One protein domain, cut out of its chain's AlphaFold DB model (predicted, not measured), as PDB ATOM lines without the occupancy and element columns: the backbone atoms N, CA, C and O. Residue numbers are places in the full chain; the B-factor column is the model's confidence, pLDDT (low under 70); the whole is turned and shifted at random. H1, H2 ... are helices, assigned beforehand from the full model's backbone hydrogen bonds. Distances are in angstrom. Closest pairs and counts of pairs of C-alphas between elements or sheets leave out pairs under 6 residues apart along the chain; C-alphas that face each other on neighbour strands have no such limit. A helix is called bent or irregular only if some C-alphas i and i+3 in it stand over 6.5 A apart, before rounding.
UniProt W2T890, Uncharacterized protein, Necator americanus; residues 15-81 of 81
ATOM      1  N   GLU A  15     -23.018 -21.773  33.945       85.19
ATOM      2  CA  GLU A  15     -23.404 -22.114  35.324       85.19
ATOM      3  C   GLU A  15     -24.473 -23.212  35.404       85.19
ATOM      4  O   GLU A  15     -24.578 -23.909  36.409       85.19
ATOM      5  N   LYS A  16     -25.289 -23.342  34.353       89.06
ATOM      6  CA  LYS A  16     -26.381 -24.320  34.263       89.06
ATOM      7  C   LYS A  16     -26.034 -25.500  33.364       89.06
ATOM      8  O   LYS A  16     -26.889 -26.351  33.138       89.06
ATOM      9  N   ALA A  17     -24.837 -25.505  32.784       90.06
ATOM     10  CA  ALA A  17     -24.410 -26.578  31.913       90.06
ATOM     11  C   ALA A  17     -23.990 -27.776  32.770       90.06
ATOM     12  O   ALA A  17     -23.100 -27.668  33.608       90.06
ATOM     13  N   ASP A  18     -24.616 -28.929  32.530       90.75
ATOM     14  CA  ASP A  18     -24.233 -30.188  33.185       90.75
ATOM     15  C   ASP A  18     -22.853 -30.690  32.727       90.75
ATOM     16  O   ASP A  18     -22.249 -31.558  33.359       90.75
ATOM     17  N   ASP A  19     -22.379 -30.202  31.578       92.19
ATOM     18  CA  ASP A  19     -21.072 -30.505  31.011       92.19
ATOM     19  C   ASP A  19     -20.633 -29.405  30.046       92.19
ATOM     20  O   ASP A  19     -21.451 -28.854  29.306       92.19
ATOM     21  N   ASP A  20     -19.333 -29.150  30.017       93.00
ATOM     22  CA  ASP A  20     -18.669 -28.288  29.053       93.00
ATOM     23  C   ASP A  20     -17.569 -29.077  28.335       93.00
ATOM     24  O   ASP A  20     -16.620 -29.568  28.960       93.00
ATOM     25  N   PHE A  21     -17.715 -29.228  27.016       95.38
ATOM     26  CA  PHE A  21     -16.763 -29.936  26.168       95.38
ATOM     27  C   PHE A  21     -15.970 -28.951  25.311       95.38
ATOM     28  O   PHE A  21     -16.479 -28.346  24.364       95.38
ATOM     29  N   PHE A  22     -14.674 -28.857  25.588       95.12
ATOM     30  CA  PHE A  22     -13.748 -28.017  24.851       95.12
ATOM     31  C   PHE A  22     -13.322 -28.696  23.546       95.12
ATOM     32  O   PHE A  22     -12.255 -29.306  23.453       95.12
ATOM     33  N   TYR A  23     -14.155 -28.559  22.511       95.94
ATOM     34  CA  TYR A  23     -14.032 -29.282  21.237       95.94
ATOM     35  C   TYR A  23     -12.617 -29.297  20.636       95.94
ATOM     36  O   TYR A  23     -12.090 -30.358  20.320       95.94
ATOM     37  N   HIS A  24     -11.969 -28.134  20.539       95.31
ATOM     38  CA  HIS A  24     -10.642 -28.010  19.923       95.31
ATOM     39  C   HIS A  24      -9.506 -28.614  20.759       95.31
ATOM     40  O   HIS A  24      -8.426 -28.862  20.231       95.31
ATOM     41  N   PHE A  25      -9.742 -28.850  22.051       93.06
ATOM     42  CA  PHE A  25      -8.787 -29.500  22.945       93.06
ATOM     43  C   PHE A  25      -9.099 -30.988  23.161       93.06
ATOM     44  O   PHE A  25      -8.261 -31.712  23.693       93.06
ATOM     45  N   GLY A  26     -10.280 -31.457  22.742       95.75
ATOM     46  CA  GLY A  26     -10.674 -32.864  22.810       95.75
ATOM     47  C   GLY A  26     -11.017 -33.374  24.214       95.75
ATOM     48  O   GLY A  26     -11.068 -34.586  24.415       95.75
ATOM     49  N   PHE A  27     -11.257 -32.487  25.186       95.69
ATOM     50  CA  PHE A  27     -11.664 -32.863  26.542       95.69
ATOM     51  C   PHE A  27     -12.776 -31.964  27.080       95.69
ATOM     52  O   PHE A  27     -13.009 -30.871  26.575       95.69
ATOM     53  N   GLY A  28     -13.445 -32.419  28.136       94.81
ATOM     54  CA  GLY A  28     -14.501 -31.671  28.813       94.81
ATOM     55  C   GLY A  28     -14.578 -31.990  30.298       94.81
ATOM     56  O   GLY A  28     -13.822 -32.826  30.804       94.81
ATOM     57  N   THR A  29     -15.503 -31.332  30.990       94.06
ATOM     58  CA  THR A  29     -15.664 -31.434  32.446       94.06
ATOM     59  C   THR A  29     -16.053 -32.831  32.933       94.06
ATOM     60  O   THR A  29     -15.648 -33.214  34.028       94.06
ATOM     61  N   LYS A  30     -16.757 -33.638  32.124       94.44
ATOM     62  CA  LYS A  30     -17.054 -35.045  32.461       94.44
ATOM     63  C   LYS A  30     -15.853 -35.982  32.383       94.44
ATOM     64  O   LYS A  30     -15.780 -36.954  33.132       94.44
ATOM     65  N   ASN A  31     -14.920 -35.717  31.473       94.62
ATOM     66  CA  ASN A  31     -13.852 -36.665  31.140       94.62
ATOM     67  C   ASN A  31     -12.531 -36.311  31.829       94.62
ATOM     68  O   ASN A  31     -11.619 -37.135  31.878       94.62
ATOM     69  N   VAL A  32     -12.410 -35.085  32.344       95.25
ATOM     70  CA  VAL A  32     -11.180 -34.550  32.921       95.25
ATOM     71  C   VAL A  32     -11.474 -33.765  34.195       95.25
ATOM     72  O   VAL A  32     -12.280 -32.841  34.212       95.25
ATOM     73  N   HIS A  33     -10.732 -34.067  35.263       94.81
ATOM     74  CA  HIS A  33     -10.802 -33.314  36.515       94.81
ATOM     75  C   HIS A  33      -9.989 -32.006  36.422       94.81
ATOM     76  O   HIS A  33      -8.853 -31.925  36.900       94.81
ATOM     77  N   ILE A  34     -10.577 -30.963  35.830       92.19
ATOM     78  CA  ILE A  34      -9.914 -29.679  35.519       92.19
ATOM     79  C   ILE A  34      -9.174 -29.061  36.722       92.19
ATOM     80  O   ILE A  34      -7.990 -28.753  36.567       92.19
ATOM     81  N   PRO A  35      -9.759 -28.957  37.940       91.19
ATOM     82  CA  PRO A  35      -9.044 -28.364  39.077       91.19
ATOM     83  C   PRO A  35      -7.771 -29.120  39.474       91.19
ATOM     84  O   PRO A  35      -6.836 -28.525  39.996       91.19
ATOM     85  N   LYS A  36      -7.722 -30.432  39.210       93.75
ATOM     86  CA  LYS A  36      -6.570 -31.279  39.539       93.75
ATOM     87  C   LYS A  36      -5.457 -31.117  38.510       93.75
ATOM     88  O   LYS A  36      -4.295 -31.195  38.882       93.75
ATOM     89  N   LEU A  37      -5.805 -30.919  37.238       93.69
ATOM     90  CA  LEU A  37      -4.819 -30.758  36.169       93.69
ATOM     91  C   LEU A  37      -4.255 -29.341  36.071       93.69
ATOM     92  O   LEU A  37      -3.096 -29.194  35.705       93.69
ATOM     93  N   PHE A  38      -5.065 -28.318  36.354       92.06
ATOM     94  CA  PHE A  38      -4.704 -26.928  36.059       92.06
ATOM     95  C   PHE A  38      -4.779 -25.986  37.271       92.06
ATOM     96  O   PHE A  38      -4.453 -24.809  37.142       92.06
ATOM     97  N   GLY A  39      -5.187 -26.456  38.456       90.56
ATOM     98  CA  GLY A  39      -5.364 -25.596  39.639       90.56
ATOM     99  C   GLY A  39      -4.069 -24.963  40.172       90.56
ATOM    100  O   GLY A  39      -4.091 -23.911  40.820       90.56
ATOM    101  N   ASP A  40      -2.922 -25.567  39.877       92.38
ATOM    102  CA  ASP A  40      -1.595 -25.050  40.208       92.38
ATOM    103  C   ASP A  40      -1.030 -24.106  39.134       92.38
ATOM    104  O   ASP A  40      -0.053 -23.402  39.395       92.38
ATOM    105  N   THR A  41      -1.665 -24.016  37.962       90.06
ATOM    106  CA  THR A  41      -1.197 -23.184  36.852       90.06
ATOM    107  C   THR A  41      -1.273 -21.705  37.223       90.06
ATOM    108  O   THR A  41      -2.328 -21.183  37.580       90.06
ATOM    109  N   LYS A  42      -0.131 -21.011  37.136       88.69
ATOM    110  CA  LYS A  42      -0.013 -19.569  37.437       88.69
ATOM    111  C   LYS A  42       0.282 -18.707  36.218       88.69
ATOM    112  O   LYS A  42       0.057 -17.503  36.252       88.69
ATOM    113  N   THR A  43       0.804 -19.306  35.151       88.94
ATOM    114  CA  THR A  43       1.211 -18.592  33.939       88.94
ATOM    115  C   THR A  43       0.761 -19.357  32.710       88.94
ATOM    116  O   THR A  43       1.007 -20.557  32.613       88.94
ATOM    117  N   GLN A  44       0.187 -18.648  31.743       89.00
ATOM    118  CA  GLN A  44      -0.165 -19.187  30.436       89.00
ATOM    119  C   GLN A  44       0.583 -18.397  29.363       89.00
ATOM    120  O   GLN A  44       0.636 -17.170  29.410       89.00
ATOM    121  N   LYS A  45       1.176 -19.098  28.394       90.69
ATOM    122  CA  LYS A  45       1.794 -18.487  27.213       90.69
ATOM    123  C   LYS A  45       1.077 -18.999  25.976       90.69
ATOM    124  O   LYS A  45       0.814 -20.194  25.875       90.69
ATOM    125  N   HIS A  46       0.768 -18.097  25.052       92.75
ATOM    126  CA  HIS A  46       0.095 -18.431  23.805       92.75
ATOM    127  C   HIS A  46       1.031 -18.178  22.626       92.75
ATOM    128  O   HIS A  46       1.720 -17.159  22.577       92.75
ATOM    129  N   PHE A  47       1.047 -19.106  21.674       95.19
ATOM    130  CA  PHE A  47       1.861 -19.015  20.469       95.19
ATOM    131  C   PHE A  47       1.050 -19.499  19.272       95.19
ATOM    132  O   PHE A  47       0.252 -20.421  19.391       95.19
ATOM    133  N   SER A  48       1.300 -18.905  18.107       93.75
ATOM    134  CA  SER A  48       0.602 -19.256  16.866       93.75
ATOM    135  C   SER A  48       1.083 -20.557  16.220       93.75
ATOM    136  O   SER A  48       0.420 -21.065  15.322       93.75
ATOM    137  N   THR A  49       2.238 -21.091  16.627       95.69
ATOM    138  CA  THR A  49       2.810 -22.313  16.050       95.69
ATOM    139  C   THR A  49       3.263 -23.283  17.130       95.69
ATOM    140  O   THR A  49       3.895 -22.884  18.111       95.69
ATOM    141  N   ASN A  50       3.020 -24.574  16.899       93.44
ATOM    142  CA  ASN A  50       3.413 -25.641  17.825       93.44
ATOM    143  C   ASN A  50       4.924 -25.664  18.070       93.44
ATOM    144  O   ASN A  50       5.355 -25.827  19.203       93.44
ATOM    145  N   TYR A  51       5.735 -25.390  17.044       96.00
ATOM    146  CA  TYR A  51       7.191 -25.329  17.185       96.00
ATOM    147  C   TYR A  51       7.650 -24.347  18.279       96.00
ATOM    148  O   TYR A  51       8.533 -24.662  19.073       96.00
ATOM    149  N   LYS A  52       7.024 -23.163  18.363       96.19
ATOM    150  CA  LYS A  52       7.355 -22.177  19.403       96.19
ATOM    151  C   LYS A  52       6.919 -22.647  20.792       96.19
ATOM    152  O   LYS A  52       7.644 -22.410  21.754       96.19
ATOM    153  N   ILE A  53       5.764 -23.312  20.889       95.44
ATOM    154  CA  ILE A  53       5.269 -23.898  22.146       95.44
ATOM    155  C   ILE A  53       6.277 -24.924  22.661       95.44
ATOM    156  O   ILE A  53       6.715 -24.826  23.807       95.44
ATOM    157  N   GLU A  54       6.692 -25.857  21.802       96.88
ATOM    158  CA  GLU A  54       7.627 -26.923  22.162       96.88
ATOM    159  C   GLU A  54       8.994 -26.373  22.574       96.88
ATOM    160  O   GLU A  54       9.492 -26.711  23.646       96.88
ATOM    161  N   SER A  55       9.550 -25.434  21.804       95.88
ATOM    162  CA  SER A  55      10.832 -24.801  22.134       95.88
ATOM    163  C   SER A  55      10.812 -24.109  23.507       95.88
ATOM    164  O   SER A  55      11.744 -24.252  24.302       95.88
ATOM    165  N   VAL A  56       9.729 -23.393  23.835       95.62
ATOM    166  CA  VAL A  56       9.584 -22.735  25.143       95.62
ATOM    167  C   VAL A  56       9.359 -23.750  26.263       95.62
ATOM    168  O   VAL A  56       9.899 -23.569  27.357       95.62
ATOM    169  N   ARG A  57       8.593 -24.820  26.011       94.94
ATOM    170  CA  ARG A  57       8.376 -25.913  26.967       94.94
ATOM    171  C   ARG A  57       9.703 -26.569  27.346       94.94
ATOM    172  O   ARG A  57       9.981 -26.723  28.533       94.94
ATOM    173  N   GLU A  58      10.525 -26.907  26.360       96.25
ATOM    174  CA  GLU A  58      11.839 -27.524  26.563       96.25
ATOM    175  C   GLU A  58      12.802 -26.595  27.304       96.25
ATOM    176  O   GLU A  58      13.413 -27.004  28.291       96.25
ATOM    177  N   GLY A  59      12.879 -25.322  26.903       96.12
ATOM    178  CA  GLY A  59      13.700 -24.333  27.604       96.12
ATOM    179  C   GLY A  59      13.306 -24.179  29.078       96.12
ATOM    180  O   GLY A  59      14.169 -24.148  29.956       96.12
ATOM    181  N   HIS A  60      12.001 -24.148  29.372       93.88
ATOM    182  CA  HIS A  60      11.498 -24.038  30.742       93.88
ATOM    183  C   HIS A  60      11.801 -25.288  31.583       93.88
ATOM    184  O   HIS A  60      12.198 -25.166  32.741       93.88
ATOM    185  N   GLN A  61      11.665 -26.486  31.003       94.19
ATOM    186  CA  GLN A  61      12.026 -27.743  31.666       94.19
ATOM    187  C   GLN A  61      13.518 -27.785  32.016       94.19
ATOM    188  O   GLN A  61      13.869 -28.069  33.161       94.19
ATOM    189  N   SER A  62      14.389 -27.412  31.074       95.88
ATOM    190  CA  SER A  62      15.839 -27.347  31.297       95.88
ATOM    191  C   SER A  62      16.211 -26.376  32.421       95.88
ATOM    192  O   SER A  62      17.033 -26.703  33.276       95.88
ATOM    193  N   MET A  63      15.571 -25.203  32.481       93.88
ATOM    194  CA  MET A  63      15.778 -24.244  33.573       93.88
ATOM    195  C   MET A  63      15.368 -24.805  34.940       93.88
ATOM    196  O   MET A  63      16.101 -24.644  35.915       93.88
ATOM    197  N   ILE A  64      14.208 -25.465  35.020       91.19
ATOM    198  CA  ILE A  64      13.732 -26.083  36.264       91.19
ATOM    199  C   ILE A  64      14.717 -27.158  36.731       91.19
ATOM    200  O   ILE A  64      15.093 -27.176  37.903       91.19
ATOM    201  N   GLN A  65      15.164 -28.025  35.823       92.00
ATOM    202  CA  GLN A  65      16.121 -29.089  36.133       92.00
ATOM    203  C   GLN A  65      17.463 -28.529  36.617       92.00
ATOM    204  O   GLN A  65      17.976 -28.978  37.643       92.00
ATOM    205  N   ALA A  66      18.000 -27.510  35.938       92.25
ATOM    206  CA  ALA A  66      19.239 -26.852  36.345       92.25
ATOM    207  C   ALA A  66      19.125 -26.246  37.754       92.25
ATOM    208  O   ALA A  66      20.016 -26.423  38.584       92.25
ATOM    209  N   ASN A  67      18.003 -25.586  38.060       92.88
ATOM    210  CA  ASN A  67      17.779 -25.011  39.383       92.88
ATOM    211  C   ASN A  67      17.699 -26.091  40.478       92.88
ATOM    212  O   ASN A  67      18.307 -25.944  41.539       92.88
ATOM    213  N   TRP A  68      17.019 -27.211  40.208       88.56
ATOM    214  CA  TRP A  68      16.968 -28.350  41.130       88.56
ATOM    215  C   TRP A  68      18.349 -28.938  41.426       88.56
ATOM    216  O   TRP A  68      18.660 -29.206  42.586       88.56
ATOM    217  N   GLN A  69      19.204 -29.085  40.411       89.75
ATOM    218  CA  GLN A  69      20.577 -29.563  40.599       89.75
ATOM    219  C   GLN A  69      21.408 -28.603  41.458       89.75
ATOM    220  O   GLN A  69      22.134 -29.045  42.347       89.75
ATOM    221  N   ILE A  70      21.287 -27.288  41.239       89.50
ATOM    222  CA  ILE A  70      21.985 -26.277  42.050       89.50
ATOM    223  C   ILE A  70      21.570 -26.385  43.523       89.50
ATOM    224  O   ILE A  70      22.432 -26.398  44.406       89.50
ATOM    225  N   ILE A  71      20.267 -26.505  43.795       86.94
ATOM    226  CA  ILE A  71      19.735 -26.643  45.157       86.94
ATOM    227  C   ILE A  71      20.231 -27.938  45.812       86.94
ATOM    228  O   ILE A  71      20.715 -27.897  46.947       86.94
ATOM    229  N   GLY A  72      20.176 -29.067  45.100       83.75
ATOM    230  CA  GLY A  72      20.685 -30.351  45.591       83.75
ATOM    231  C   GLY A  72      22.170 -30.276  45.957       83.75
ATOM    232  O   GLY A  72      22.551 -30.556  47.091       83.75
ATOM    233  N   ASN A  73      22.994 -29.753  45.045       80.50
ATOM    234  CA  ASN A  73      24.439 -29.611  45.236       80.50
ATOM    235  C   ASN A  73      24.818 -28.677  46.399       80.50
ATOM    236  O   ASN A  73      25.889 -28.822  46.996       80.50
ATOM    237  N   ASN A  74      23.990 -27.678  46.700       77.94
ATOM    238  CA  ASN A  74      24.207 -26.780  47.835       77.94
ATOM    239  C   ASN A  74      23.753 -27.415  49.154       77.94
ATOM    240  O   ASN A  74      24.430 -27.253  50.167       77.94
ATOM    241  N   THR A  75      22.668 -28.190  49.126       74.25
ATOM    242  CA  THR A  75      22.187 -28.967  50.277       74.25
ATOM    243  C   THR A  75      23.229 -30.000  50.710       74.25
ATOM    244  O   THR A  75      23.605 -30.050  51.877       74.25
ATOM    245  N   GLU A  76      23.794 -30.757  49.766       69.25
ATOM    246  CA  GLU A  76      24.843 -31.743  50.056       69.25
ATOM    247  C   GLU A  76      26.126 -31.112  50.612       69.25
ATOM    248  O   GLU A  76      26.759 -31.662  51.515       69.25
ATOM    249  N   ARG A  77      26.513 -29.935  50.103       67.56
ATOM    250  CA  ARG A  77      27.666 -29.180  50.618       67.56
ATOM    251  C   ARG A  77      27.429 -28.609  52.017       67.56
ATOM    252  O   ARG A  77      28.394 -28.475  52.762       67.56
ATOM    253  N   GLY A  78      26.185 -28.281  52.366       64.06
ATOM    254  CA  GLY A  78      25.800 -27.834  53.705       64.06
ATOM    255  C   GLY A  78      25.761 -28.963  54.737       64.06
ATOM    256  O   GLY A  78      26.123 -28.731  55.880       64.06
ATOM    257  N   ILE A  79      25.387 -30.183  54.332       61.38
ATOM    258  CA  ILE A  79      25.354 -31.372  55.209       61.38
ATOM    259  C   ILE A  79      26.766 -31.913  55.501       61.38
ATOM    260  O   ILE A  79      26.995 -32.529  56.537       61.38
ATOM    261  N   LYS A  80      27.729 -31.694  54.596       58.31
ATOM    262  CA  LYS A  80      29.131 -32.126  54.755       58.31
ATOM    263  C   LYS A  80      30.012 -31.151  55.560       58.31
ATOM    264  O   LYS A  80      31.226 -31.351  55.583       58.31
ATOM    265  N   ARG A  81      29.445 -30.097  56.158       50.38
ATOM    266  CA  ARG A  81      30.157 -29.130  57.013       50.38
ATOM    267  C   ARG A  81      29.803 -29.310  58.478       50.38
ATOM    268  O   ARG A  81      28.623 -29.599  58.753       50.38
TER     269      ARG A  81
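Overview. This is residues 15 to 81 of the 81 residues of an uncharacterized protein of Necator americanus (UniProt W2T890). One long helix, H2, makes one arm of an open, stretched-out shape; from its first end a long link, residues 39 to 49, folds back to the short helix H1, and beyond H1 the first printed residues make a small loop with a short antiparallel pairing. The middle is not filled by any packed core, and H2 sticks out with residues 58 to 79. The printed part has 67 residues, with two named helices, H1 then H2, and no named strand; the class is all helix. The whole is extended, with a radius of gyration of the C-alphas of 19.0 A, and its C-alphas span 61 by 28 by 16 A.

Along the chain. H2 is residues 50 to 79, 43.7 A from first to last C-alpha; it begins at C-alpha 50 (3.413, -25.641, 17.825) and ends at C-alpha 79 (25.354, -31.372, 55.209). H1 is residues 34 to 38, beginning at C-alpha 34 (-9.914, -29.679, 35.519), and is 5.9 A long. Neither helix is bent.

Arrangement. H2 and H1 are apart, with no C-alpha of the one within 8 A of the other. In H1 and H2 every O i to N i+4 pair is within hydrogen-bond range. Before H1, residues 21 to 22 pair with residues 27 to 28, antiparallel. Residues 22 to 27 stand free, and so do residues 33 to 44, of which 34 to 38 belong to H1.

Size, cuts and confidence. The C-alphas of Lys 16 and Arg 81 are the two farthest apart, at 61.1 A. The printed part has no cut, and the link from H1 to H2, 11 residues, is long. Residues 15 to 33 hold no named element. The mean pLDDT of the printed part is 89.4; residues 76 to 81, of which 76 to 79 belong to H2, are under 70.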